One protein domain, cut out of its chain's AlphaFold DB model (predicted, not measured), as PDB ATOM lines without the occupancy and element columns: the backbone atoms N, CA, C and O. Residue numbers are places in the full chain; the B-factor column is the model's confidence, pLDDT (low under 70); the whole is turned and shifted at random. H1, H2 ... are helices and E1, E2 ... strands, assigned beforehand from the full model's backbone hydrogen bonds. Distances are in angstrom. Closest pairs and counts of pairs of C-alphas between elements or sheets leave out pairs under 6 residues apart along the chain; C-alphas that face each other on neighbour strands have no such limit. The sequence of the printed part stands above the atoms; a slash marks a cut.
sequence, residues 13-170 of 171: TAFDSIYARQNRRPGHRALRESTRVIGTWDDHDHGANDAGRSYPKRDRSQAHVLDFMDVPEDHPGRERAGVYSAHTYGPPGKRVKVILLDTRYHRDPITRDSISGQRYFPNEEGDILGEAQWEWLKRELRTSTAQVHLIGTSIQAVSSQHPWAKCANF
ATOM      1  N   THR A  13      30.614 -50.237 -18.046       95.19
ATOM      2  CA  THR A  13      30.805 -51.412 -17.176       95.19
ATOM      3  C   THR A  13      32.167 -52.078 -17.406       95.19
ATOM      4  O   THR A  13      32.805 -52.570 -16.469       95.19
ATOM      5  N   ALA A  14      32.646 -52.096 -18.655       95.31
ATOM      6  CA  ALA A  14      33.997 -52.564 -18.959       95.31
ATOM      7  C   ALA A  14      35.046 -51.584 -18.412       95.31
ATOM      8  O   ALA A  14      36.026 -52.014 -17.806       95.31
ATOM      9  N   PHE A  15      34.798 -50.284 -18.567       93.62
ATOM     10  CA  PHE A  15      35.625 -49.209 -18.027       93.62
ATOM     11  C   PHE A  15      35.794 -49.327 -16.496       93.62
ATOM     12  O   PHE A  15      36.924 -49.387 -16.006       93.62
ATOM     13  N   ASP A  16      34.695 -49.517 -15.755       92.25
ATOM     14  CA  ASP A  16      34.682 -49.780 -14.305       92.25
ATOM     15  C   ASP A  16      35.574 -50.961 -13.926       92.25
ATOM     16  O   ASP A  16      36.399 -50.904 -13.010       92.25
ATOM     17  N   SER A  17      35.420 -52.058 -14.668       95.81
ATOM     18  CA  SER A  17      36.155 -53.295 -14.424       95.81
ATOM     19  C   SER A  17      37.662 -53.112 -14.632       95.81
ATOM     20  O   SER A  17      38.465 -53.718 -13.915       95.81
ATOM     21  N   ILE A  18      38.065 -52.266 -15.584       96.38
ATOM     22  CA  ILE A  18      39.469 -51.961 -15.874       96.38
ATOM     23  C   ILE A  18      40.098 -51.162 -14.724       96.38
ATOM     24  O   ILE A  18      41.154 -51.566 -14.221       96.38
ATOM     25  N   TYR A  19      39.437 -50.106 -14.243       95.38
ATOM     26  CA  TYR A  19      39.907 -49.332 -13.085       95.38
ATOM     27  C   TYR A  19      39.943 -50.170 -11.803       95.38
ATOM     28  O   TYR A  19      40.949 -50.183 -11.084       95.38
ATOM     29  N   ALA A  20      38.898 -50.962 -11.543       94.81
ATOM     30  CA  ALA A  20      38.861 -51.868 -10.398       94.81
ATOM     31  C   ALA A  20      40.020 -52.880 -10.428       94.81
ATOM     32  O   ALA A  20      40.613 -53.183  -9.390       94.81
ATOM     33  N   ARG A  21      40.388 -53.383 -11.614       96.38
ATOM     34  CA  ARG A  21      41.544 -54.273 -11.788       96.38
ATOM     35  C   ARG A  21      42.858 -53.577 -11.427       96.38
ATOM     36  O   ARG A  21      43.683 -54.202 -10.762       96.38
ATOM     37  N   GLN A  22      43.043 -52.314 -11.808       95.69
ATOM     38  CA  GLN A  22      44.241 -51.545 -11.452       95.69
ATOM     39  C   GLN A  22      44.336 -51.298  -9.939       95.69
ATOM     40  O   GLN A  22      45.393 -51.506  -9.342       95.69
ATOM     41  N   ASN A  23      43.224 -50.980  -9.274       93.81
ATOM     42  CA  ASN A  23      43.168 -50.818  -7.811       93.81
ATOM     43  C   ASN A  23      43.404 -52.120  -7.024       93.81
ATOM     44  O   ASN A  23      43.753 -52.097  -5.841       93.81
ATOM     45  N   ARG A  24      43.236 -53.279  -7.665       95.75
ATOM     46  CA  ARG A  24      43.538 -54.592  -7.071       95.75
ATOM     47  C   ARG A  24      44.980 -55.043  -7.294       95.75
ATOM     48  O   ARG A  24      45.372 -56.052  -6.714       95.75
ATOM     49  N   ARG A  25      45.782 -54.335  -8.102       97.50
ATOM     50  CA  ARG A  25      47.201 -54.676  -8.287       97.50
ATOM     51  C   ARG A  25      47.941 -54.507  -6.952       97.50
ATOM     52  O   ARG A  25      47.947 -53.393  -6.433       97.50
ATOM     53  N   PRO A  26      48.601 -55.556  -6.418       97.75
ATOM     54  CA  PRO A  26      49.230 -55.487  -5.097       97.75
ATOM     55  C   PRO A  26      50.228 -54.334  -4.955       97.75
ATOM     56  O   PRO A  26      50.178 -53.607  -3.971       97.75
ATOM     57  N   GLY A  27      51.073 -54.107  -5.968       97.06
ATOM     58  CA  GLY A  27      52.051 -53.013  -5.943       97.06
ATOM     59  C   GLY A  27      51.415 -51.621  -5.955       97.06
ATOM     60  O   GLY A  27      51.853 -50.742  -5.221       97.06
ATOM     61  N   HIS A  28      50.349 -51.426  -6.735       95.25
ATOM     62  CA  HIS A  28      49.630 -50.152  -6.763       95.25
ATOM     63  C   HIS A  28      48.911 -49.883  -5.435       95.25
ATOM     64  O   HIS A  28      48.988 -48.778  -4.905       95.25
ATOM     65  N   ARG A  29      48.269 -50.911  -4.865       95.50
ATOM     66  CA  ARG A  29      47.645 -50.826  -3.543       95.50
ATOM     67  C   ARG A  29      48.666 -50.458  -2.466       95.50
ATOM     68  O   ARG A  29      48.445 -49.491  -1.750       95.50
ATOM     69  N   ALA A  30      49.789 -51.175  -2.405       96.88
ATOM     70  CA  ALA A  30      50.842 -50.910  -1.427       96.88
ATOM     71  C   ALA A  30      51.378 -49.471  -1.540       96.88
ATOM     72  O   ALA A  30      51.542 -48.797  -0.527       96.88
ATOM     73  N   LEU A  31      51.580 -48.971  -2.767       95.25
ATOM     74  CA  LEU A  31      52.006 -47.588  -2.998       95.25
ATOM     75  C   LEU A  31      50.991 -46.575  -2.449       95.25
ATOM     76  O   LEU A  31      51.385 -45.630  -1.768       95.25
ATOM     77  N   ARG A  32      49.697 -46.773  -2.724       94.12
ATOM     78  CA  ARG A  32      48.622 -45.882  -2.255       94.12
ATOM     79  C   ARG A  32      48.437 -45.912  -0.736       94.12
ATOM     80  O   ARG A  32      48.094 -44.891  -0.155       94.12
ATOM     81  N   GLU A  33      48.691 -47.049  -0.093       94.62
ATOM     82  CA  GLU A  33      48.622 -47.184   1.369       94.62
ATOM     83  C   GLU A  33      49.759 -46.430   2.082       94.62
ATOM     84  O   GLU A  33      49.562 -45.926   3.186       94.62
ATOM     85  N   SER A  34      50.940 -46.315   1.462       96.31
ATOM     86  CA  SER A  34      52.111 -45.667   2.073       96.31
ATOM     87  C   SER A  34      52.398 -44.253   1.570       96.31
ATOM     88  O   SER A  34      53.273 -43.569   2.104       96.31
ATOM     89  N   THR A  35      51.770 -43.817   0.479       94.50
ATOM     90  CA  THR A  35      52.155 -42.586  -0.216       94.50
ATOM     91  C   THR A  35      50.953 -41.911  -0.850       94.50
ATOM     92  O   THR A  35      50.148 -42.537  -1.534       94.50
ATOM     93  N   ARG A  36      50.868 -40.588  -0.677       92.50
ATOM     94  CA  ARG A  36      49.884 -39.781  -1.390       92.50
ATOM     95  C   ARG A  36      50.210 -39.782  -2.881       92.50
ATOM     96  O   ARG A  36      51.215 -39.207  -3.298       92.50
ATOM     97  N   VAL A  37      49.328 -40.382  -3.670       93.69
ATOM     98  CA  VAL A  37      49.382 -40.342  -5.130       93.69
ATOM     99  C   VAL A  37      48.508 -39.185  -5.612       93.69
ATOM    100  O   VAL A  37      47.365 -39.045  -5.193       93.69
ATOM    101  N   ILE A  38      49.066 -38.329  -6.464       95.12
ATOM    102  CA  ILE A  38      48.326 -37.299  -7.202       95.12
ATOM    103  C   ILE A  38      48.553 -37.533  -8.693       95.12
ATOM    104  O   ILE A  38      49.626 -37.993  -9.088       95.12
ATOM    105  N   GLY A  39      47.572 -37.202  -9.524       94.88
ATOM    106  CA  GLY A  39      47.653 -37.476 -10.952       94.88
ATOM    107  C   GLY A  39      46.642 -36.696 -11.780       94.88
ATOM    108  O   GLY A  39      45.839 -35.922 -11.262       94.88
ATOM    109  N   THR A  40      46.747 -36.892 -13.088       96.88
ATOM    110  CA  THR A  40      45.768 -36.494 -14.103       96.88
ATOM    111  C   THR A  40      45.572 -37.708 -15.020       96.88
ATOM    112  O   THR A  40      46.051 -38.805 -14.715       96.88
ATOM    113  N   TRP A  41      44.864 -37.537 -16.123       97.12
ATOM    114  CA  TRP A  41      44.610 -38.586 -17.105       97.12
ATOM    115  C   TRP A  41      45.306 -38.333 -18.441       97.12
ATOM    116  O   TRP A  41      45.867 -37.255 -18.668       97.12
ATOM    117  N   ASP A  42      45.276 -39.335 -19.315       97.31
ATOM    118  CA  ASP A  42      45.533 -39.173 -20.746       97.31
ATOM    119  C   ASP A  42      44.406 -39.824 -21.575       97.31
ATOM    120  O   ASP A  42      43.326 -40.075 -21.047       97.31
ATOM    121  N   ASP A  43      44.567 -40.036 -22.879       95.00
ATOM    122  CA  ASP A  43      43.478 -40.498 -23.757       95.00
ATOM    123  C   ASP A  43      42.932 -41.886 -23.412       95.00
ATOM    124  O   ASP A  43      41.720 -42.110 -23.490       95.00
ATOM    125  N   HIS A  44      43.797 -42.797 -22.988       96.44
ATOM    126  CA  HIS A  44      43.400 -44.145 -22.600       96.44
ATOM    127  C   HIS A  44      42.573 -44.196 -21.306       96.44
ATOM    128  O   HIS A  44      41.687 -45.043 -21.167       96.44
ATOM    129  N   ASP A  45      42.816 -43.257 -20.393       96.38
ATOM    130  CA  ASP A  45      41.967 -42.992 -19.228       96.38
ATOM    131  C   ASP A  45      40.705 -42.205 -19.610       96.38
ATOM    132  O   ASP A  45      39.658 -42.358 -18.995       96.38
ATOM    133  N   HIS A  46      40.784 -41.325 -20.612       96.38
ATOM    134  CA  HIS A  46      39.638 -40.552 -21.098       96.38
ATOM    135  C   HIS A  46      38.601 -41.458 -21.766       96.38
ATOM    136  O   HIS A  46      37.401 -41.198 -21.682       96.38
ATOM    137  N   GLY A  47      39.054 -42.555 -22.373       95.25
ATOM    138  CA  GLY A  47      38.218 -43.651 -22.861       95.25
ATOM    139  C   GLY A  47      38.309 -43.916 -24.360       95.25
ATOM    140  O   GLY A  47      37.559 -44.746 -24.875       95.25
ATOM    141  N   ALA A  48      39.203 -43.226 -25.069       94.19
ATOM    142  CA  ALA A  48      39.542 -43.533 -26.452       94.19
ATOM    143  C   ALA A  48      40.848 -42.839 -26.849       94.19
ATOM    144  O   ALA A  48      40.980 -41.624 -26.689       94.19
ATOM    145  N   ASN A  49      41.756 -43.604 -27.452       92.50
ATOM    146  CA  ASN A  49      43.002 -43.120 -28.036       92.50
ATOM    147  C   ASN A  49      42.814 -41.832 -28.857       92.50
ATOM    148  O   ASN A  49      41.960 -41.759 -29.746       92.50
ATOM    149  N   ASP A  50      43.654 -40.835 -28.580       91.94
ATOM    150  CA  ASP A  50      43.634 -39.507 -29.186       91.94
ATOM    151  C   ASP A  50      42.302 -38.747 -29.083       91.94
ATOM    152  O   ASP A  50      42.128 -37.733 -29.766       91.94
ATOM    153  N   ALA A  51      41.357 -39.165 -28.242       93.94
ATOM    154  CA  ALA A  51      40.092 -38.461 -28.113       93.94
ATOM    155  C   ALA A  51      40.222 -37.205 -27.239       93.94
ATOM    156  O   ALA A  51      41.172 -37.020 -26.473       93.94
ATOM    157  N   GLY A  52      39.291 -36.280 -27.428       96.25
ATOM    158  CA  GLY A  52      39.197 -35.039 -26.665       96.25
ATOM    159  C   GLY A  52      37.742 -34.743 -26.329       96.25
ATOM    160  O   GLY A  52      36.989 -35.657 -25.975       96.25
ATOM    161  N   ARG A  53      37.301 -33.502 -26.541       97.12
ATOM    162  CA  ARG A  53      35.920 -33.071 -26.278       97.12
ATOM    163  C   ARG A  53      34.858 -33.868 -27.038       97.12
ATOM    164  O   ARG A  53      33.720 -33.930 -26.587       97.12
ATOM    165  N   SER A  54      35.200 -34.481 -28.171       95.06
ATOM    166  CA  SER A  54      34.272 -35.274 -28.991       95.06
ATOM    167  C   SER A  54      33.907 -36.636 -28.389       95.06
ATOM    168  O   SER A  54      32.982 -37.284 -28.878       95.06
ATOM    169  N   TYR A  55      34.604 -37.088 -27.341       96.88
ATOM    170  CA  TYR A  55      34.316 -38.372 -26.714       96.88
ATOM    171  C   TYR A  55      32.995 -38.327 -25.917       96.88
ATOM    172  O   TYR A  55      32.884 -37.566 -24.952       96.88
ATOM    173  N   PRO A  56      31.988 -39.159 -26.253       97.19
ATOM    174  CA  PRO A  56      30.636 -39.010 -25.712       97.19
ATOM    175  C   PRO A  56      30.482 -39.467 -24.255       97.19
ATOM    176  O   PRO A  56      29.427 -39.246 -23.664       97.19
ATOM    177  N   LYS A  57      31.485 -40.134 -23.667       97.69
ATOM    178  CA  LYS A  57      31.450 -40.579 -22.263       97.69
ATOM    179  C   LYS A  57      32.401 -39.798 -21.351       97.69
ATOM    180  O   LYS A  57      32.585 -40.214 -20.214       97.69
ATOM    181  N   ARG A  58      32.957 -38.664 -21.802       97.00
ATOM    182  CA  ARG A  58      33.978 -37.897 -21.058       97.00
ATOM    183  C   ARG A  58      33.577 -37.555 -19.616       97.00
ATOM    184  O   ARG A  58      34.385 -37.725 -18.714       97.00
ATOM    185  N   ASP A  59      32.322 -37.165 -19.380       97.12
ATOM    186  CA  ASP A  59      31.832 -36.801 -18.042       97.12
ATOM    187  C   ASP A  59      31.813 -38.026 -17.110       97.12
ATOM    188  O   ASP A  59      32.118 -37.937 -15.921       97.12
ATOM    189  N   ARG A  60      31.496 -39.205 -17.664       96.62
ATOM    190  CA  ARG A  60      31.551 -40.471 -16.926       96.62
ATOM    191  C   ARG A  60      32.997 -40.873 -16.661       96.62
ATOM    192  O   ARG A  60      33.317 -41.174 -15.518       96.62
ATOM    193  N   SER A  61      33.874 -40.809 -17.663       97.25
ATOM    194  CA  SER A  61      35.311 -41.057 -17.479       97.25
ATOM    195  C   SER A  61      35.913 -40.149 -16.402       97.25
ATOM    196  O   SER A  61      36.680 -40.624 -15.568       97.25
ATOM    197  N   GLN A  62      35.530 -38.865 -16.371       97.44
ATOM    198  CA  GLN A  62      35.980 -37.918 -15.350       97.44
ATOM    199  C   GLN A  62      35.612 -38.419 -13.952       97.44
ATOM    200  O   GLN A  62      36.476 -38.464 -13.080       97.44
ATOM    201  N   ALA A  63      34.351 -38.809 -13.737       95.81
ATOM    202  CA  ALA A  63      33.911 -39.322 -12.442       95.81
ATOM    203  C   ALA A  63      34.773 -40.515 -11.991       95.81
ATOM    204  O   ALA A  63      35.283 -40.513 -10.874       95.81
ATOM    205  N   HIS A  64      35.041 -41.464 -12.892       94.81
ATOM    206  CA  HIS A  64      35.868 -42.634 -12.588       94.81
ATOM    207  C   HIS A  64      37.324 -42.298 -12.272       94.81
ATOM    208  O   HIS A  64      37.891 -42.883 -11.351       94.81
ATOM    209  N   VAL A  65      37.945 -41.370 -13.004       95.75
ATOM    210  CA  VAL A  65      39.319 -40.949 -12.700       95.75
ATOM    211  C   VAL A  65      39.380 -40.220 -11.363       95.75
ATOM    212  O   VAL A  65      40.302 -40.461 -10.588       95.75
ATOM    213  N   LEU A  66      38.399 -39.372 -11.051       96.38
ATOM    214  CA  LEU A  66      38.335 -38.695  -9.756       96.38
ATOM    215  C   LEU A  66      38.147 -39.699  -8.608       96.38
ATOM    216  O   LEU A  66      38.808 -39.561  -7.580       96.38
ATOM    217  N   ASP A  67      37.333 -40.740  -8.801       94.88
ATOM    218  CA  ASP A  67      37.195 -41.848  -7.846       94.88
ATOM    219  C   ASP A  67      38.499 -42.645  -7.708       94.88
ATOM    220  O   ASP A  67      38.928 -42.965  -6.602       94.88
ATOM    221  N   PHE A  68      39.171 -42.943  -8.823       94.19
ATOM    222  CA  PHE A  68      40.448 -43.658  -8.830       94.19
ATOM    223  C   PHE A  68      41.553 -42.902  -8.079       94.19
ATOM    224  O   PHE A  68      42.383 -43.533  -7.422       94.19
ATOM    225  N   MET A  69      41.535 -41.571  -8.159       93.81
ATOM    226  CA  MET A  69      42.470 -40.661  -7.492       93.81
ATOM    227  C   MET A  69      42.054 -40.304  -6.052       93.81
ATOM    228  O   MET A  69      42.656 -39.407  -5.462       93.81
ATOM    229  N   ASP A  70      41.035 -40.967  -5.491       93.12
ATOM    230  CA  ASP A  70      40.482 -40.709  -4.152       93.12
ATOM    231  C   ASP A  70      40.095 -39.241  -3.908       93.12
ATOM    232  O   ASP A  70      40.247 -38.706  -2.806       93.12
ATOM    233  N   VAL A  71      39.605 -38.546  -4.937       95.00
ATOM    234  CA  VAL A  71      39.110 -37.176  -4.769       95.00
ATOM    235  C   VAL A  71      37.819 -37.235  -3.938       95.00
ATOM    236  O   VAL A  71      36.904 -37.951  -4.337       95.00
ATOM    237  N   PRO A  72      37.683 -36.512  -2.812       95.25
ATOM    238  CA  PRO A  72      36.473 -36.571  -1.982       95.25
ATOM    239  C   PRO A  72      35.195 -36.229  -2.758       95.25
ATOM    240  O   PRO A  72      35.248 -35.430  -3.693       95.25
ATOM    241  N   GLU A  73      34.057 -36.824  -2.389       94.50
ATOM    242  CA  GLU A  73      32.763 -36.609  -3.067       94.50
ATOM    243  C   GLU A  73      32.300 -35.144  -3.033       94.50
ATOM    244  O   GLU A  73      31.701 -34.669  -3.994       94.50
ATOM    245  N   ASP A  74      32.634 -34.416  -1.968       95.31
ATOM    246  CA  ASP A  74      32.317 -33.001  -1.752       95.31
ATOM    247  C   ASP A  74      33.383 -32.040  -2.310       95.31
ATOM    248  O   ASP A  74      33.280 -30.820  -2.167       95.31
ATOM    249  N   HIS A  75      34.434 -32.564  -2.947       95.75
ATOM    250  CA  HIS A  75      35.500 -31.729  -3.477       95.75
ATOM    251  C   HIS A  75      34.984 -30.896  -4.667       95.75
ATOM    252  O   HIS A  75      34.529 -31.472  -5.658       95.75
ATOM    253  N   PRO A  76      35.167 -29.560  -4.686       92.44
ATOM    254  CA  PRO A  76      34.608 -28.680  -5.727       92.44
ATOM    255  C   PRO A  76      35.141 -28.981  -7.136       92.44
ATOM    256  O   PRO A  76      34.561 -28.598  -8.147       92.44
ATOM    257  N   GLY A  77      36.267 -29.694  -7.230       91.81
ATOM    258  CA  GLY A  77      36.778 -30.212  -8.499       91.81
ATOM    259  C   GLY A  77      35.878 -31.251  -9.175       91.81
ATOM    260  O   GLY A  77      36.040 -31.462 -10.369       91.81
ATOM    261  N   ARG A  78      34.933 -31.876  -8.460       95.50
ATOM    262  CA  ARG A  78      33.957 -32.807  -9.048       95.50
ATOM    263  C   ARG A  78      32.832 -32.099  -9.804       95.50
ATOM    264  O   ARG A  78      32.232 -32.709 -10.681       95.50
ATOM    265  N   GLU A  79      32.579 -30.826  -9.507       94.25
ATOM    266  CA  GLU A  79      31.515 -30.032 -10.140       94.25
ATOM    267  C   GLU A  79      31.971 -29.316 -11.418       94.25
ATOM    268  O   GLU A  79      31.144 -28.840 -12.197       94.25
ATOM    269  N   ARG A  80      33.285 -29.219 -11.655       96.19
ATOM    270  CA  ARG A  80      33.835 -28.581 -12.857       96.19
ATOM    271  C   ARG A  80      34.141 -29.595 -13.950       96.19
ATOM    272  O   ARG A  80      34.430 -30.753 -13.682       96.19
ATOM    273  N   ALA A  81      34.159 -29.113 -15.183       98.06
ATOM    274  CA  ALA A  81      34.586 -29.872 -16.347       98.06
ATOM    275  C   ALA A  81      36.120 -30.006 -16.409       98.06
ATOM    276  O   ALA A  81      36.820 -28.994 -16.527       98.06
ATOM    277  N   GLY A  82      36.616 -31.242 -16.384       97.81
ATOM    278  CA  GLY A  82      38.028 -31.626 -16.421       97.81
ATOM    279  C   GLY A  82      38.618 -32.012 -15.056       97.81
ATOM    280  O   GLY A  82      38.144 -31.591 -14.002       97.81
ATOM    281  N   VAL A  83      39.702 -32.796 -15.075       97.88
ATOM    282  CA  VAL A  83      40.370 -33.367 -13.881       97.88
ATOM    283  C   VAL A  83      41.617 -32.595 -13.420       97.88
ATOM    284  O   VAL A  83      42.391 -33.079 -12.592       97.88
ATOM    285  N   TYR A  84      41.845 -31.386 -13.941       98.12
ATOM    286  CA  TYR A  84      43.006 -30.570 -13.571       98.12
ATOM    287  C   TYR A  84      43.016 -30.241 -12.075       98.12
ATOM    288  O   TYR A  84      41.961 -30.104 -11.462       98.12
ATOM    289  N   SER A  85      44.187 -30.106 -11.451       97.62
ATOM    290  CA  SER A  85      44.305 -29.848 -10.006       97.62
ATOM    291  C   SER A  85      45.606 -29.136  -9.629       97.62
ATOM    292  O   SER A  85      46.563 -29.116 -10.399       97.62
ATOM    293  N   ALA A  86      45.655 -28.544  -8.434       97.62
ATOM    294  CA  ALA A  86      46.863 -27.928  -7.889       97.62
ATOM    295  C   ALA A  86      47.093 -28.356  -6.434       97.62
ATOM    296  O   ALA A  86      46.153 -28.451  -5.648       97.62
ATOM    297  N   HIS A  87      48.355 -28.584  -6.070       97.06
ATOM    298  CA  HIS A  87      48.779 -29.064  -4.754       97.06
ATOM    299  C   HIS A  87      49.987 -28.254  -4.289       97.06
ATOM    300  O   HIS A  87      50.979 -28.166  -5.008       97.06
ATOM    301  N   THR A  88      49.923 -27.655  -3.100       97.94
ATOM    302  CA  THR A  88      51.041 -26.879  -2.536       97.94
ATOM    303  C   THR A  88      51.629 -27.602  -1.334       97.94
ATOM    304  O   THR A  88      50.894 -28.004  -0.435       97.94
ATOM    305  N   TYR A  89      52.952 -27.722  -1.301       97.56
ATOM    306  CA  TYR A  89      53.705 -28.407  -0.255       97.56
ATOM    307  C   TYR A  89      54.738 -27.476   0.375       97.56
ATOM    308  O   TYR A  89      55.232 -26.564  -0.286       97.56
ATOM    309  N   GLY A  90      55.103 -27.751   1.626       97.56
ATOM    310  CA  GLY A  90      56.168 -27.048   2.343       97.56
ATOM    311  C   GLY A  90      55.713 -25.798   3.116       97.56
ATOM    312  O   GLY A  90      54.615 -25.271   2.905       97.56
ATOM    313  N   PRO A  91      56.548 -25.319   4.056       97.69
ATOM    314  CA  PRO A  91      56.250 -24.145   4.868       97.69
ATOM    315  C   PRO A  91      56.412 -22.844   4.059       97.69
ATOM    316  O   PRO A  91      57.095 -22.848   3.032       97.69
ATOM    317  N   PRO A  92      55.831 -21.715   4.515       96.50
ATOM    318  CA  PRO A  92      56.050 -20.403   3.897       96.50
ATOM    319  C   PRO A  92      57.539 -20.126   3.615       96.50
ATOM    320  O   PRO A  92      58.394 -20.398   4.454       96.50
ATOM    321  N   GLY A  93      57.851 -19.618   2.419       96.88
ATOM    322  CA  GLY A  93      59.227 -19.352   1.973       96.88
ATOM    323  C   GLY A  93      60.006 -20.572   1.457       96.88
ATOM    324  O   GLY A  93      61.094 -20.397   0.913       96.88
ATOM    325  N   LYS A  94      59.465 -21.793   1.588       98.00
ATOM    326  CA  LYS A  94      60.012 -23.035   1.007       98.00
ATOM    327  C   LYS A  94      58.902 -23.904   0.404       98.00
ATOM    328  O   LYS A  94      58.807 -25.100   0.676       98.00
ATOM    329  N   ARG A  95      58.020 -23.277  -0.373       98.44
ATOM    330  CA  ARG A  95      56.846 -23.903  -0.981       98.44
ATOM    331  C   ARG A  95      57.119 -24.393  -2.397       98.44
ATOM    332  O   ARG A  95      57.700 -23.672  -3.207       98.44
ATOM    333  N   VAL A  96      56.593 -25.575  -2.710       98.56
ATOM    334  CA  VAL A  96      56.512 -26.130  -4.069       98.56
ATOM    335  C   VAL A  96      55.042 -26.281  -4.442       98.56
ATOM    336  O   VAL A  96      54.267 -26.832  -3.660       98.56
ATOM    337  N   LYS A  97      54.655 -25.807  -5.627       98.69
ATOM    338  CA  LYS A  97      53.304 -25.960  -6.170       98.69
ATOM    339  C   LYS A  97      53.321 -26.897  -7.367       98.69
ATOM    340  O   LYS A  97      53.962 -26.606  -8.370       98.69
ATOM    341  N   VAL A  98      52.606 -28.007  -7.266       98.56
ATOM    342  CA  VAL A  98      52.390 -28.951  -8.363       98.56
ATOM    343  C   VAL A  98      51.048 -28.632  -9.004       98.56
ATOM    344  O   VAL A  98      50.029 -28.651  -8.322       98.56
ATOM    345  N   ILE A  99      51.044 -28.326 -10.294       98.62
ATOM    346  CA  ILE A  99      49.863 -28.028 -11.101       98.62
ATOM    347  C   ILE A  99      49.742 -29.138 -12.139       98.62
ATOM    348  O   ILE A  99      50.642 -29.337 -12.949       98.62
ATOM    349  N   LEU A 100      48.641 -29.873 -12.114       98.38
ATOM    350  CA  LEU A 100      48.353 -30.949 -13.052       98.38
ATOM    351  C   LEU A 100      47.263 -30.467 -14.000       98.38
ATOM    352  O   LEU A 100      46.160 -30.145 -13.561       98.38
ATOM    353  N   LEU A 101      47.586 -30.385 -15.288       98.56
ATOM    354  CA  LEU A 101      46.640 -29.991 -16.322       98.56
ATOM    355  C   LEU A 101      45.859 -31.209 -16.823       98.56
ATOM    356  O   LEU A 101      46.372 -32.326 -16.898       98.56
ATOM    357  N   ASP A 102      44.614 -30.961 -17.190       98.44
ATOM    358  CA  ASP A 102      43.818 -31.807 -18.061       98.44
ATOM    359  C   ASP A 102      44.033 -31.335 -19.502       98.44
ATOM    360  O   ASP A 102      43.813 -30.166 -19.799       98.44
ATOM    361  N   THR A 103      44.510 -32.221 -20.372       97.69
ATOM    362  CA  THR A 103      44.734 -31.931 -21.797       97.69
ATOM    363  C   THR A 103      43.833 -32.778 -22.702       97.69
ATOM    364  O   THR A 103      44.152 -32.993 -23.870       97.69
ATOM    365  N   ARG A 104      42.715 -33.299 -22.172       97.69
ATOM    366  CA  ARG A 104      41.774 -34.161 -22.902       97.69
ATOM    367  C   ARG A 104      40.337 -33.653 -22.862       97.69
ATOM    368  O   ARG A 104      39.724 -33.602 -23.926       97.69
ATOM    369  N   TYR A 105      39.806 -33.240 -21.708       98.19
ATOM    370  CA  TYR A 105      38.369 -32.948 -21.557       98.19
ATOM    371  C   TYR A 105      37.843 -31.938 -22.579       98.19
ATOM    372  O   TYR A 105      36.833 -32.176 -23.244       98.19
ATOM    373  N   HIS A 106      38.545 -30.810 -22.687       98.00
ATOM    374  CA  HIS A 106      38.162 -29.675 -23.527       98.00
ATOM    375  C   HIS A 106      38.863 -29.675 -24.880       98.00
ATOM    376  O   HIS A 106      38.461 -28.924 -25.759       98.00
ATOM    377  N   ARG A 107      39.871 -30.536 -25.055       97.69
ATOM    378  CA  ARG A 107      40.746 -30.508 -26.221       97.69
ATOM    379  C   ARG A 107      39.974 -30.753 -27.508       97.69
ATOM    380  O   ARG A 107      39.215 -31.724 -27.624       97.69
ATOM    381  N   ASP A 108      40.246 -29.919 -28.493       97.44
ATOM    382  CA  ASP A 108      39.648 -30.008 -29.809       97.44
ATOM    383  C   ASP A 108      40.143 -31.232 -30.589       97.44
ATOM    384  O   ASP A 108      41.206 -31.794 -30.294       97.44
ATOM    385  N   PRO A 109      39.359 -31.716 -31.570       94.31
ATOM    386  CA  PRO A 109      39.765 -32.854 -32.377       94.31
ATOM    387  C   PRO A 109      41.108 -32.612 -33.076       94.31
ATOM    388  O   PRO A 109      41.395 -31.510 -33.541       94.31
ATOM    389  N   ILE A 110      41.897 -33.680 -33.185       93.00
ATOM    390  CA  ILE A 110      43.093 -33.720 -34.028       93.00
ATOM    391  C   ILE A 110      42.798 -34.508 -35.300       93.00
ATOM    392  O   ILE A 110      42.070 -35.504 -35.273       93.00
ATOM    393  N   THR A 111      43.409 -34.090 -36.404       93.44
ATOM    394  CA  THR A 111      43.276 -34.753 -37.705       93.44
ATOM    395  C   THR A 111      44.578 -35.462 -38.033       93.44
ATOM    396  O   THR A 111      45.645 -34.859 -37.948       93.44
ATOM    397  N   ARG A 112      44.508 -36.748 -38.399       92.31
ATOM    398  CA  ARG A 112      45.698 -37.512 -38.796       92.31
ATOM    399  C   ARG A 112      46.323 -36.925 -40.055       92.31
ATOM    400  O   ARG A 112      45.618 -36.642 -41.018       92.31
ATOM    401  N   ASP A 113      47.641 -36.819 -40.029       90.06
ATOM    402  CA  ASP A 113      48.456 -36.460 -41.178       90.06
ATOM    403  C   ASP A 113      49.098 -37.730 -41.739       90.06
ATOM    404  O   ASP A 113      49.777 -38.475 -41.034       90.06
ATOM    405  N   SER A 114      48.792 -38.025 -42.999       83.44
ATOM    406  CA  SER A 114      49.339 -39.165 -43.736       83.44
ATOM    407  C   SER A 114      50.420 -38.753 -44.738       83.44
ATOM    408  O   SER A 114      50.831 -39.581 -45.549       83.44
ATOM    409  N   ILE A 115      50.818 -37.476 -44.748       81.25
ATOM    410  CA  ILE A 115      51.618 -36.842 -45.799       81.25
ATOM    411  C   ILE A 115      52.909 -36.265 -45.221       81.25
ATOM    412  O   ILE A 115      53.993 -36.587 -45.710       81.25
ATOM    413  N   SER A 116      52.821 -35.413 -44.198       71.69
ATOM    414  CA  SER A 116      54.015 -34.925 -43.509       71.69
ATOM    415  C   SER A 116      54.484 -36.006 -42.536       71.69
ATOM    416  O   SER A 116      53.676 -36.749 -41.997       71.69
ATOM    417  N   GLY A 117      55.785 -36.138 -42.271       78.81
ATOM    418  CA  GLY A 117      56.302 -37.134 -41.313       78.81
ATOM    419  C   GLY A 117      55.807 -36.967 -39.860       78.81
ATOM    420  O   GLY A 117      56.329 -37.624 -38.960       78.81
ATOM    421  N   GLN A 118      54.850 -36.067 -39.612       86.50
ATOM    422  CA  GLN A 118      54.105 -35.905 -38.369       86.50
ATOM    423  C   GLN A 118      52.841 -36.771 -38.380       86.50
ATOM    424  O   GLN A 118      52.288 -37.086 -39.423       86.50
ATOM    425  N   ARG A 119      52.341 -37.151 -37.201       90.00
ATOM    426  CA  ARG A 119      51.130 -37.983 -37.110       90.00
ATOM    427  C   ARG A 119      49.834 -37.187 -37.270       90.00
ATOM    428  O   ARG A 119      48.802 -37.784 -37.573       90.00
ATOM    429  N   TYR A 120      49.870 -35.875 -37.031       93.25
ATOM    430  CA  TYR A 120      48.694 -35.002 -37.025       93.25
ATOM    431  C   TYR A 120      48.987 -33.658 -37.685       93.25
ATOM    432  O   TYR A 120      50.064 -33.096 -37.467       93.25
ATOM    433  N   PHE A 121      47.998 -33.130 -38.406       93.12
ATOM    434  CA  PHE A 121      48.017 -31.752 -38.886       93.12
ATOM    435  C   PHE A 121      47.878 -30.786 -37.697       93.12
ATOM    436  O   PHE A 121      47.198 -31.131 -36.720       93.12
ATOM    437  N   PRO A 122      48.486 -29.589 -37.754       93.12
ATOM    438  CA  PRO A 122      48.158 -28.511 -36.830       93.12
ATOM    439  C   PRO A 122      46.672 -28.147 -36.927       93.12
ATOM    440  O   PRO A 122      46.094 -28.118 -38.013       93.12
ATOM    441  N   ASN A 123      46.062 -27.876 -35.781       94.75
ATOM    442  CA  ASN A 123      44.734 -27.308 -35.655       94.75
ATOM    443  C   ASN A 123      44.885 -25.862 -35.164       94.75
ATOM    444  O   ASN A 123      44.882 -25.613 -33.963       94.75
ATOM    445  N   GLU A 124      45.058 -24.939 -36.112       94.38
ATOM    446  CA  GLU A 124      45.367 -23.513 -35.888       94.38
ATOM    447  C   GLU A 124      44.275 -22.745 -35.120       94.38
ATOM    448  O   GLU A 124      44.521 -21.669 -34.590       94.38
ATOM    449  N   GLU A 125      43.051 -23.273 -35.078       95.00
ATOM    450  CA  GLU A 125      41.917 -22.664 -34.367       95.00
ATOM    451  C   GLU A 125      41.526 -23.461 -33.113       95.00
ATOM    452  O   GLU A 125      40.526 -23.153 -32.463       95.00
ATOM    453  N   GLY A 126      42.266 -24.529 -32.801       95.06
ATOM    454  CA  GLY A 126      41.900 -25.473 -31.759       95.06
ATOM    455  C   GLY A 126      42.408 -25.080 -30.374       95.06
ATOM    456  O   GLY A 126      43.497 -24.540 -30.223       95.06
ATOM    457  N   ASP A 127      41.649 -25.439 -29.341       96.62
ATOM    458  CA  ASP A 127      42.066 -25.312 -27.941       96.62
ATOM    459  C   ASP A 127      42.364 -26.687 -27.313       96.62
ATOM    460  O   ASP A 127      41.896 -27.737 -27.762       96.62
ATOM    461  N   ILE A 128      43.152 -26.686 -26.238       97.06
ATOM    462  CA  ILE A 128      43.498 -27.868 -25.444       97.06
ATOM    463  C   ILE A 128      42.807 -27.845 -24.080       97.06
ATOM    464  O   ILE A 128      42.301 -28.878 -23.637       97.06
ATOM    465  N   LEU A 129      42.824 -26.700 -23.391       98.00
ATOM    466  CA  LEU A 129      42.432 -26.623 -21.979       98.00
ATOM    467  C   LEU A 129      41.001 -26.114 -21.791       98.00
ATOM    468  O   LEU A 129      40.366 -26.443 -20.791       98.00
ATOM    469  N   GLY A 130      40.474 -25.331 -22.730       97.88
ATOM    470  CA  GLY A 130      39.228 -24.604 -22.533       97.88
ATOM    471  C   GLY A 130      39.436 -23.351 -21.681       97.88
ATOM    472  O   GLY A 130      40.254 -23.312 -20.756       97.88
ATOM    473  N   GLU A 131      38.627 -22.324 -21.945       97.81
ATOM    474  CA  GLU A 131      38.730 -21.008 -21.296       97.81
ATOM    475  C   GLU A 131      38.736 -21.089 -19.759       97.81
ATOM    476  O   GLU A 131      39.559 -20.464 -19.089       97.81
ATOM    477  N   ALA A 132      37.866 -21.921 -19.178       98.19
ATOM    478  CA  ALA A 132      37.760 -22.058 -17.727       98.19
ATOM    479  C   ALA A 132      39.060 -22.576 -17.083       98.19
ATOM    480  O   ALA A 132      39.466 -22.086 -16.026       98.19
ATOM    481  N   GLN A 133      39.729 -23.544 -17.715       98.50
ATOM    482  CA  GLN A 133      40.989 -24.081 -17.209       98.50
ATOM    483  C   GLN A 133      42.152 -23.118 -17.472       98.50
ATOM    484  O   GLN A 133      43.034 -23.002 -16.620       98.50
ATOM    485  N   TRP A 134      42.146 -22.386 -18.593       98.12
ATOM    486  CA  TRP A 134      43.116 -21.319 -18.851       98.12
ATOM    487  C   TRP A 134      43.051 -20.216 -17.793       98.12
ATOM    488  O   TRP A 134      44.080 -19.826 -17.237       98.12
ATOM    489  N   GLU A 135      41.854 -19.725 -17.478       98.50
ATOM    490  CA  GLU A 135      41.642 -18.721 -16.429       98.50
ATOM    491  C   GLU A 135      41.996 -19.250 -15.039       98.50
ATOM    492  O   GLU A 135      42.627 -18.549 -14.236       98.50
ATOM    493  N   TRP A 136      41.658 -20.509 -14.755       98.50
ATOM    494  CA  TRP A 136      42.094 -21.174 -13.534       98.50
ATOM    495  C   TRP A 136      43.626 -21.226 -13.437       98.50
ATOM    496  O   TRP A 136      44.182 -20.771 -12.440       98.50
ATOM    497  N   LEU A 137      44.325 -21.675 -14.483       98.50
ATOM    498  CA  LEU A 137      45.787 -21.760 -14.510       98.50
ATOM    499  C   LEU A 137      46.437 -20.382 -14.322       98.50
ATOM    500  O   LEU A 137      47.344 -20.228 -13.498       98.50
ATOM    501  N   LYS A 138      45.936 -19.358 -15.028       98.56
ATOM    502  CA  LYS A 138      46.363 -17.958 -14.867       98.56
ATOM    503  C   LYS A 138      46.254 -17.521 -13.402       98.56
ATOM    504  O   LYS A 138      47.194 -16.930 -12.863       98.56
ATOM    505  N   ARG A 139      45.141 -17.836 -12.734       98.44
ATOM    506  CA  ARG A 139      44.915 -17.515 -11.316       98.44
ATOM    507  C   ARG A 139      45.850 -18.286 -10.389       98.44
ATOM    508  O   ARG A 139      46.440 -17.675  -9.499       98.44
ATOM    509  N   GLU A 140      46.018 -19.590 -10.602       98.38
ATOM    510  CA  GLU A 140      46.908 -20.437  -9.799       98.38
ATOM    511  C   GLU A 140      48.353 -19.938  -9.839       98.38
ATOM    512  O   GLU A 140      49.038 -19.979  -8.815       98.38
ATOM    513  N   LEU A 141      48.813 -19.454 -10.995       98.31
ATOM    514  CA  LEU A 141      50.151 -18.894 -11.157       98.31
ATOM    515  C   LEU A 141      50.266 -17.506 -10.513       98.31
ATOM    516  O   LEU A 141      51.158 -17.300  -9.693       98.31
ATOM    517  N   ARG A 142      49.339 -16.585 -10.816       98.12
ATOM    518  CA  ARG A 142      49.366 -15.193 -10.321       98.12
ATOM    519  C   ARG A 142      49.261 -15.074  -8.803       98.12
ATOM    520  O   ARG A 142      49.843 -14.167  -8.222       98.12
ATOM    521  N   THR A 143      48.506 -15.964  -8.166       97.62
ATOM    522  CA  THR A 143      48.255 -15.926  -6.713       97.62
ATOM    523  C   THR A 143      49.211 -16.812  -5.912       97.62
ATOM    524  O   THR A 143      49.123 -16.880  -4.685       97.62
ATOM    525  N   SER A 144      50.126 -17.522  -6.580       97.81
ATOM    526  CA  SER A 144      51.024 -18.451  -5.903       97.81
ATOM    527  C   SER A 144      52.078 -17.730  -5.069       97.81
ATOM    528  O   SER A 144      52.714 -16.783  -5.514       97.81
ATOM    529  N   THR A 145      52.334 -18.272  -3.881       97.38
ATOM    530  CA  THR A 145      53.466 -17.892  -3.017       97.38
ATOM    531  C   THR A 145      54.571 -18.955  -3.010       97.38
ATOM    532  O   THR A 145      55.486 -18.901  -2.186       97.38
ATOM    533  N   ALA A 146      54.468 -19.956  -3.893       98.44
ATOM    534  CA  ALA A 146      55.462 -21.010  -4.036       98.44
ATOM    535  C   ALA A 146      56.734 -20.506  -4.720       98.44
ATOM    536  O   ALA A 146      56.669 -19.687  -5.631       98.44
ATOM    537  N   GLN A 147      57.881 -21.018  -4.275       98.38
ATOM    538  CA  GLN A 147      59.193 -20.705  -4.846       98.38
ATOM    539  C   GLN A 147      59.462 -21.537  -6.106       98.38
ATOM    540  O   GLN A 147      60.246 -21.123  -6.953       98.38
ATOM    541  N   VAL A 148      58.821 -22.704  -6.224       98.38
ATOM    542  CA  VAL A 148      58.939 -23.598  -7.380       98.38
ATOM    543  C   VAL A 148      57.553 -24.038  -7.831       98.38
ATOM    544  O   VAL A 148      56.727 -24.445  -7.007       98.38
ATOM    545  N   HIS A 149      57.330 -24.026  -9.143       98.62
ATOM    546  CA  HIS A 149      56.126 -24.551  -9.776       98.62
ATOM    547  C   HIS A 149      56.493 -25.717 -10.683       98.62
ATOM    548  O   HIS A 149      57.335 -25.587 -11.567       98.62
ATOM    549  N   LEU A 150      55.841 -26.852 -10.469       98.31
ATOM    550  CA  LEU A 150      55.924 -28.019 -11.335       98.31
ATOM    551  C   LEU A 150      54.603 -28.119 -12.087       98.31
ATOM    552  O   LEU A 150      53.563 -28.292 -11.458       98.31
ATOM    553  N   ILE A 151      54.631 -27.991 -13.413       98.06
ATOM    554  CA  ILE A 151      53.436 -28.111 -14.253       98.06
ATOM    555  C   ILE A 151      53.510 -29.440 -15.001       98.06
ATOM    556  O   ILE A 151      54.447 -29.679 -15.758       98.06
ATOM    557  N   GLY A 152      52.536 -30.313 -14.764       97.62
ATOM    558  CA  GLY A 152      52.414 -31.608 -15.419       97.62
ATOM    559  C   GLY A 152      51.308 -31.605 -16.468       97.62
ATOM    560  O   GLY A 152      50.172 -31.239 -16.173       97.62
ATOM    561  N   THR A 153      51.626 -32.082 -17.668       96.06
ATOM    562  CA  THR A 153      50.691 -32.316 -18.782       96.06
ATOM    563  C   THR A 153      50.642 -33.808 -19.118       96.06
ATOM    564  O   THR A 153      51.466 -34.583 -18.612       96.06
ATOM    565  N   SER A 154      49.653 -34.258 -19.896       94.75
ATOM    566  CA  SER A 154      49.647 -35.630 -20.429       94.75
ATOM    567  C   SER A 154      50.367 -35.722 -21.780       94.75
ATOM    568  O   SER A 154      51.078 -36.683 -22.037       94.75
ATOM    569  N   ILE A 155      50.303 -34.651 -22.574       94.56
ATOM    570  CA  ILE A 155      50.986 -34.520 -23.866       94.56
ATOM    571  C   ILE A 155      52.264 -33.675 -23.770       94.56
ATOM    572  O   ILE A 155      52.481 -32.946 -22.799       94.56
ATOM    573  N   GLN A 156      53.110 -33.737 -24.800       93.81
ATOM    574  CA  GLN A 156      54.357 -32.967 -24.858       93.81
ATOM    575  C   GLN A 156      54.079 -31.459 -24.920       93.81
ATOM    576  O   GLN A 156      53.473 -30.982 -25.877       93.81
ATOM    577  N   ALA A 157      54.559 -30.709 -23.924       93.56
ATOM    578  CA  ALA A 157      54.330 -29.265 -23.842       93.56
ATOM    579  C   ALA A 157      55.286 -28.440 -24.721       93.56
ATOM    580  O   ALA A 157      54.864 -27.463 -25.329       93.56
ATOM    581  N   VAL A 158      56.567 -28.829 -24.789       91.81
ATOM    582  CA  VAL A 158      57.627 -28.037 -25.452       91.81
ATOM    583  C   VAL A 158      58.002 -28.589 -26.829       91.81
ATOM    584  O   VAL A 158      58.322 -27.830 -27.739       91.81
ATOM    585  N   SER A 159      57.999 -29.914 -26.995       91.38
ATOM    586  CA  SER A 159      58.471 -30.541 -28.233       91.38
ATOM    587  C   SER A 159      57.504 -30.298 -29.389       91.38
ATOM    588  O   SER A 159      56.338 -30.674 -29.298       91.38
ATOM    589  N   SER A 160      58.009 -29.748 -30.497       89.38
ATOM    590  CA  SER A 160      57.294 -29.624 -31.775       89.38
ATOM    591  C   SER A 160      57.614 -30.748 -32.767       89.38
ATOM    592  O   SER A 160      56.909 -30.915 -33.756       89.38
ATOM    593  N   GLN A 161      58.660 -31.538 -32.516       87.75
ATOM    594  CA  GLN A 161      59.153 -32.535 -33.475       87.75
ATOM    595  C   GLN A 161      58.583 -33.934 -33.241       87.75
ATOM    596  O   GLN A 161      58.500 -34.729 -34.177       87.75
ATOM    597  N   HIS A 162      58.201 -34.247 -32.000       86.44
ATOM    598  CA  HIS A 162      57.689 -35.567 -31.649       86.44
ATOM    599  C   HIS A 162      56.387 -35.851 -32.415       86.44
ATOM    600  O   HIS A 162      55.493 -35.004 -32.391       86.44
ATOM    601  N   PRO A 163      56.235 -37.008 -33.085       87.25
ATOM    602  CA  PRO A 163      55.138 -37.202 -34.031       87.25
ATOM    603  C   PRO A 163      53.770 -37.334 -33.353       87.25
ATOM    604  O   PRO A 163      52.768 -36.995 -33.969       87.25
ATOM    605  N   TRP A 164      53.718 -37.794 -32.102       89.69
ATOM    606  CA  TRP A 164      52.483 -38.007 -31.336       89.69
ATOM    607  C   TRP A 164      51.856 -36.698 -30.825       89.69
ATOM    608  O   TRP A 164      52.390 -35.616 -31.069       89.69
ATOM    609  N   ALA A 165      50.723 -36.803 -30.118       89.12
ATOM    610  CA  ALA A 165      49.975 -35.650 -29.623       89.12
ATOM    611  C   ALA A 165      50.854 -34.745 -28.740       89.12
ATOM    612  O   ALA A 165      51.579 -35.207 -27.853       89.12
ATOM    613  N   LYS A 166      50.799 -33.443 -29.011       93.75
ATOM    614  CA  LYS A 166      51.634 -32.406 -28.392       93.75
ATOM    615  C   LYS A 166      50.914 -31.062 -28.412       93.75
ATOM    616  O   LYS A 166      50.023 -30.856 -29.233       93.75
ATOM    617  N   CYS A 167      51.333 -30.128 -27.561       93.94
ATOM    618  CA  CYS A 167      50.758 -28.783 -27.553       93.94
ATOM    619  C   CYS A 167      50.948 -28.070 -28.895       93.94
ATOM    620  O   CYS A 167      50.032 -27.409 -29.350       93.94
ATOM    621  N   ALA A 168      52.062 -28.303 -29.597       93.81
ATOM    622  CA  ALA A 168      52.293 -27.725 -30.924       93.81
ATOM    623  C   ALA A 168      51.332 -28.235 -32.023       93.81
ATOM    624  O   ALA A 168      51.426 -27.786 -33.160       93.81
ATOM    625  N   ASN A 169      50.434 -29.188 -31.729       93.75
ATOM    626  CA  ASN A 169      49.313 -29.490 -32.622       93.75
ATOM    627  C   ASN A 169      48.203 -28.428 -32.560       93.75
ATOM    628  O   ASN A 169      47.306 -28.490 -33.391       93.75
ATOM    629  N   PHE A 170      48.254 -27.500 -31.606       95.00
ATOM    630  CA  PHE A 170      47.280 -26.433 -31.369       95.00
ATOM    631  C   PHE A 170      48.059 -25.126 -31.122       95.00
ATOM    632  O   PHE A 170      48.295 -24.772 -29.962       95.00
TER     633      PHE A 170
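This is residues 13 to 170 of the 171 residues of a protein of Salinibacter ruber (UniProt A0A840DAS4). There is little regular structure: a small three-stranded sheet has H5 along one face, a separate helix group has H1 and H3 packed on H4, and long loops fill the rest. The 158 printed residues, 62 in named elements, run H1 H2 H3 H4 E1 E2 H5 E3. The class is mixed, the sheet E1 E2 E3 mixed, the whole compact: radius of gyration of the C-alphas 16.9 A, spans 50 by 42 by 28 A.

E1 is residues 85 to 89, E2 96 to 100, E3 148 to 152, ending at C-alpha 152 (52.414, -31.608, -15.419). H5 is 131 to 142, 16.4 A; H4 58 to 68, 15.0 A; H3 43 to 46; H2 26 to 34; H1 13 to 23, 15.5 A, from C-alpha 13 (30.805, -51.412, -17.176).

E1 and E2 form an antiparallel hairpin, N 87 and O 98 2.8 A apart. E2 and E3 are parallel, N 99 and O 150 2.8 A apart. E2, H5, E3 make a strand-helix-strand unit, parallel neighbour strands joined through a helix, its crossover right-handed. H5 is on the sheet, height 10.7 A. H1 touches H4, C-alphas of Tyr 19 and Phe 68 closest at 7.1 A. H3 touches H4, C-alphas of His 46 and Ser 61 closest at 5.7 A. H2 is close to but not clearly touching H1, C-alphas of Asn 23 and Arg 29 closest at 6.2 A. In H1, H2, H4 and H5 every O i to N i+4 pair is within hydrogen-bond range; H3 is too short for one.

The farthest C-alphas, Pro 92 and Ile 115, are 52.5 A apart. The printed part has no cut; links H3 to H4, H4 to E1 and E2 to H5 are long. No printed residue is under 70 in pLDDT.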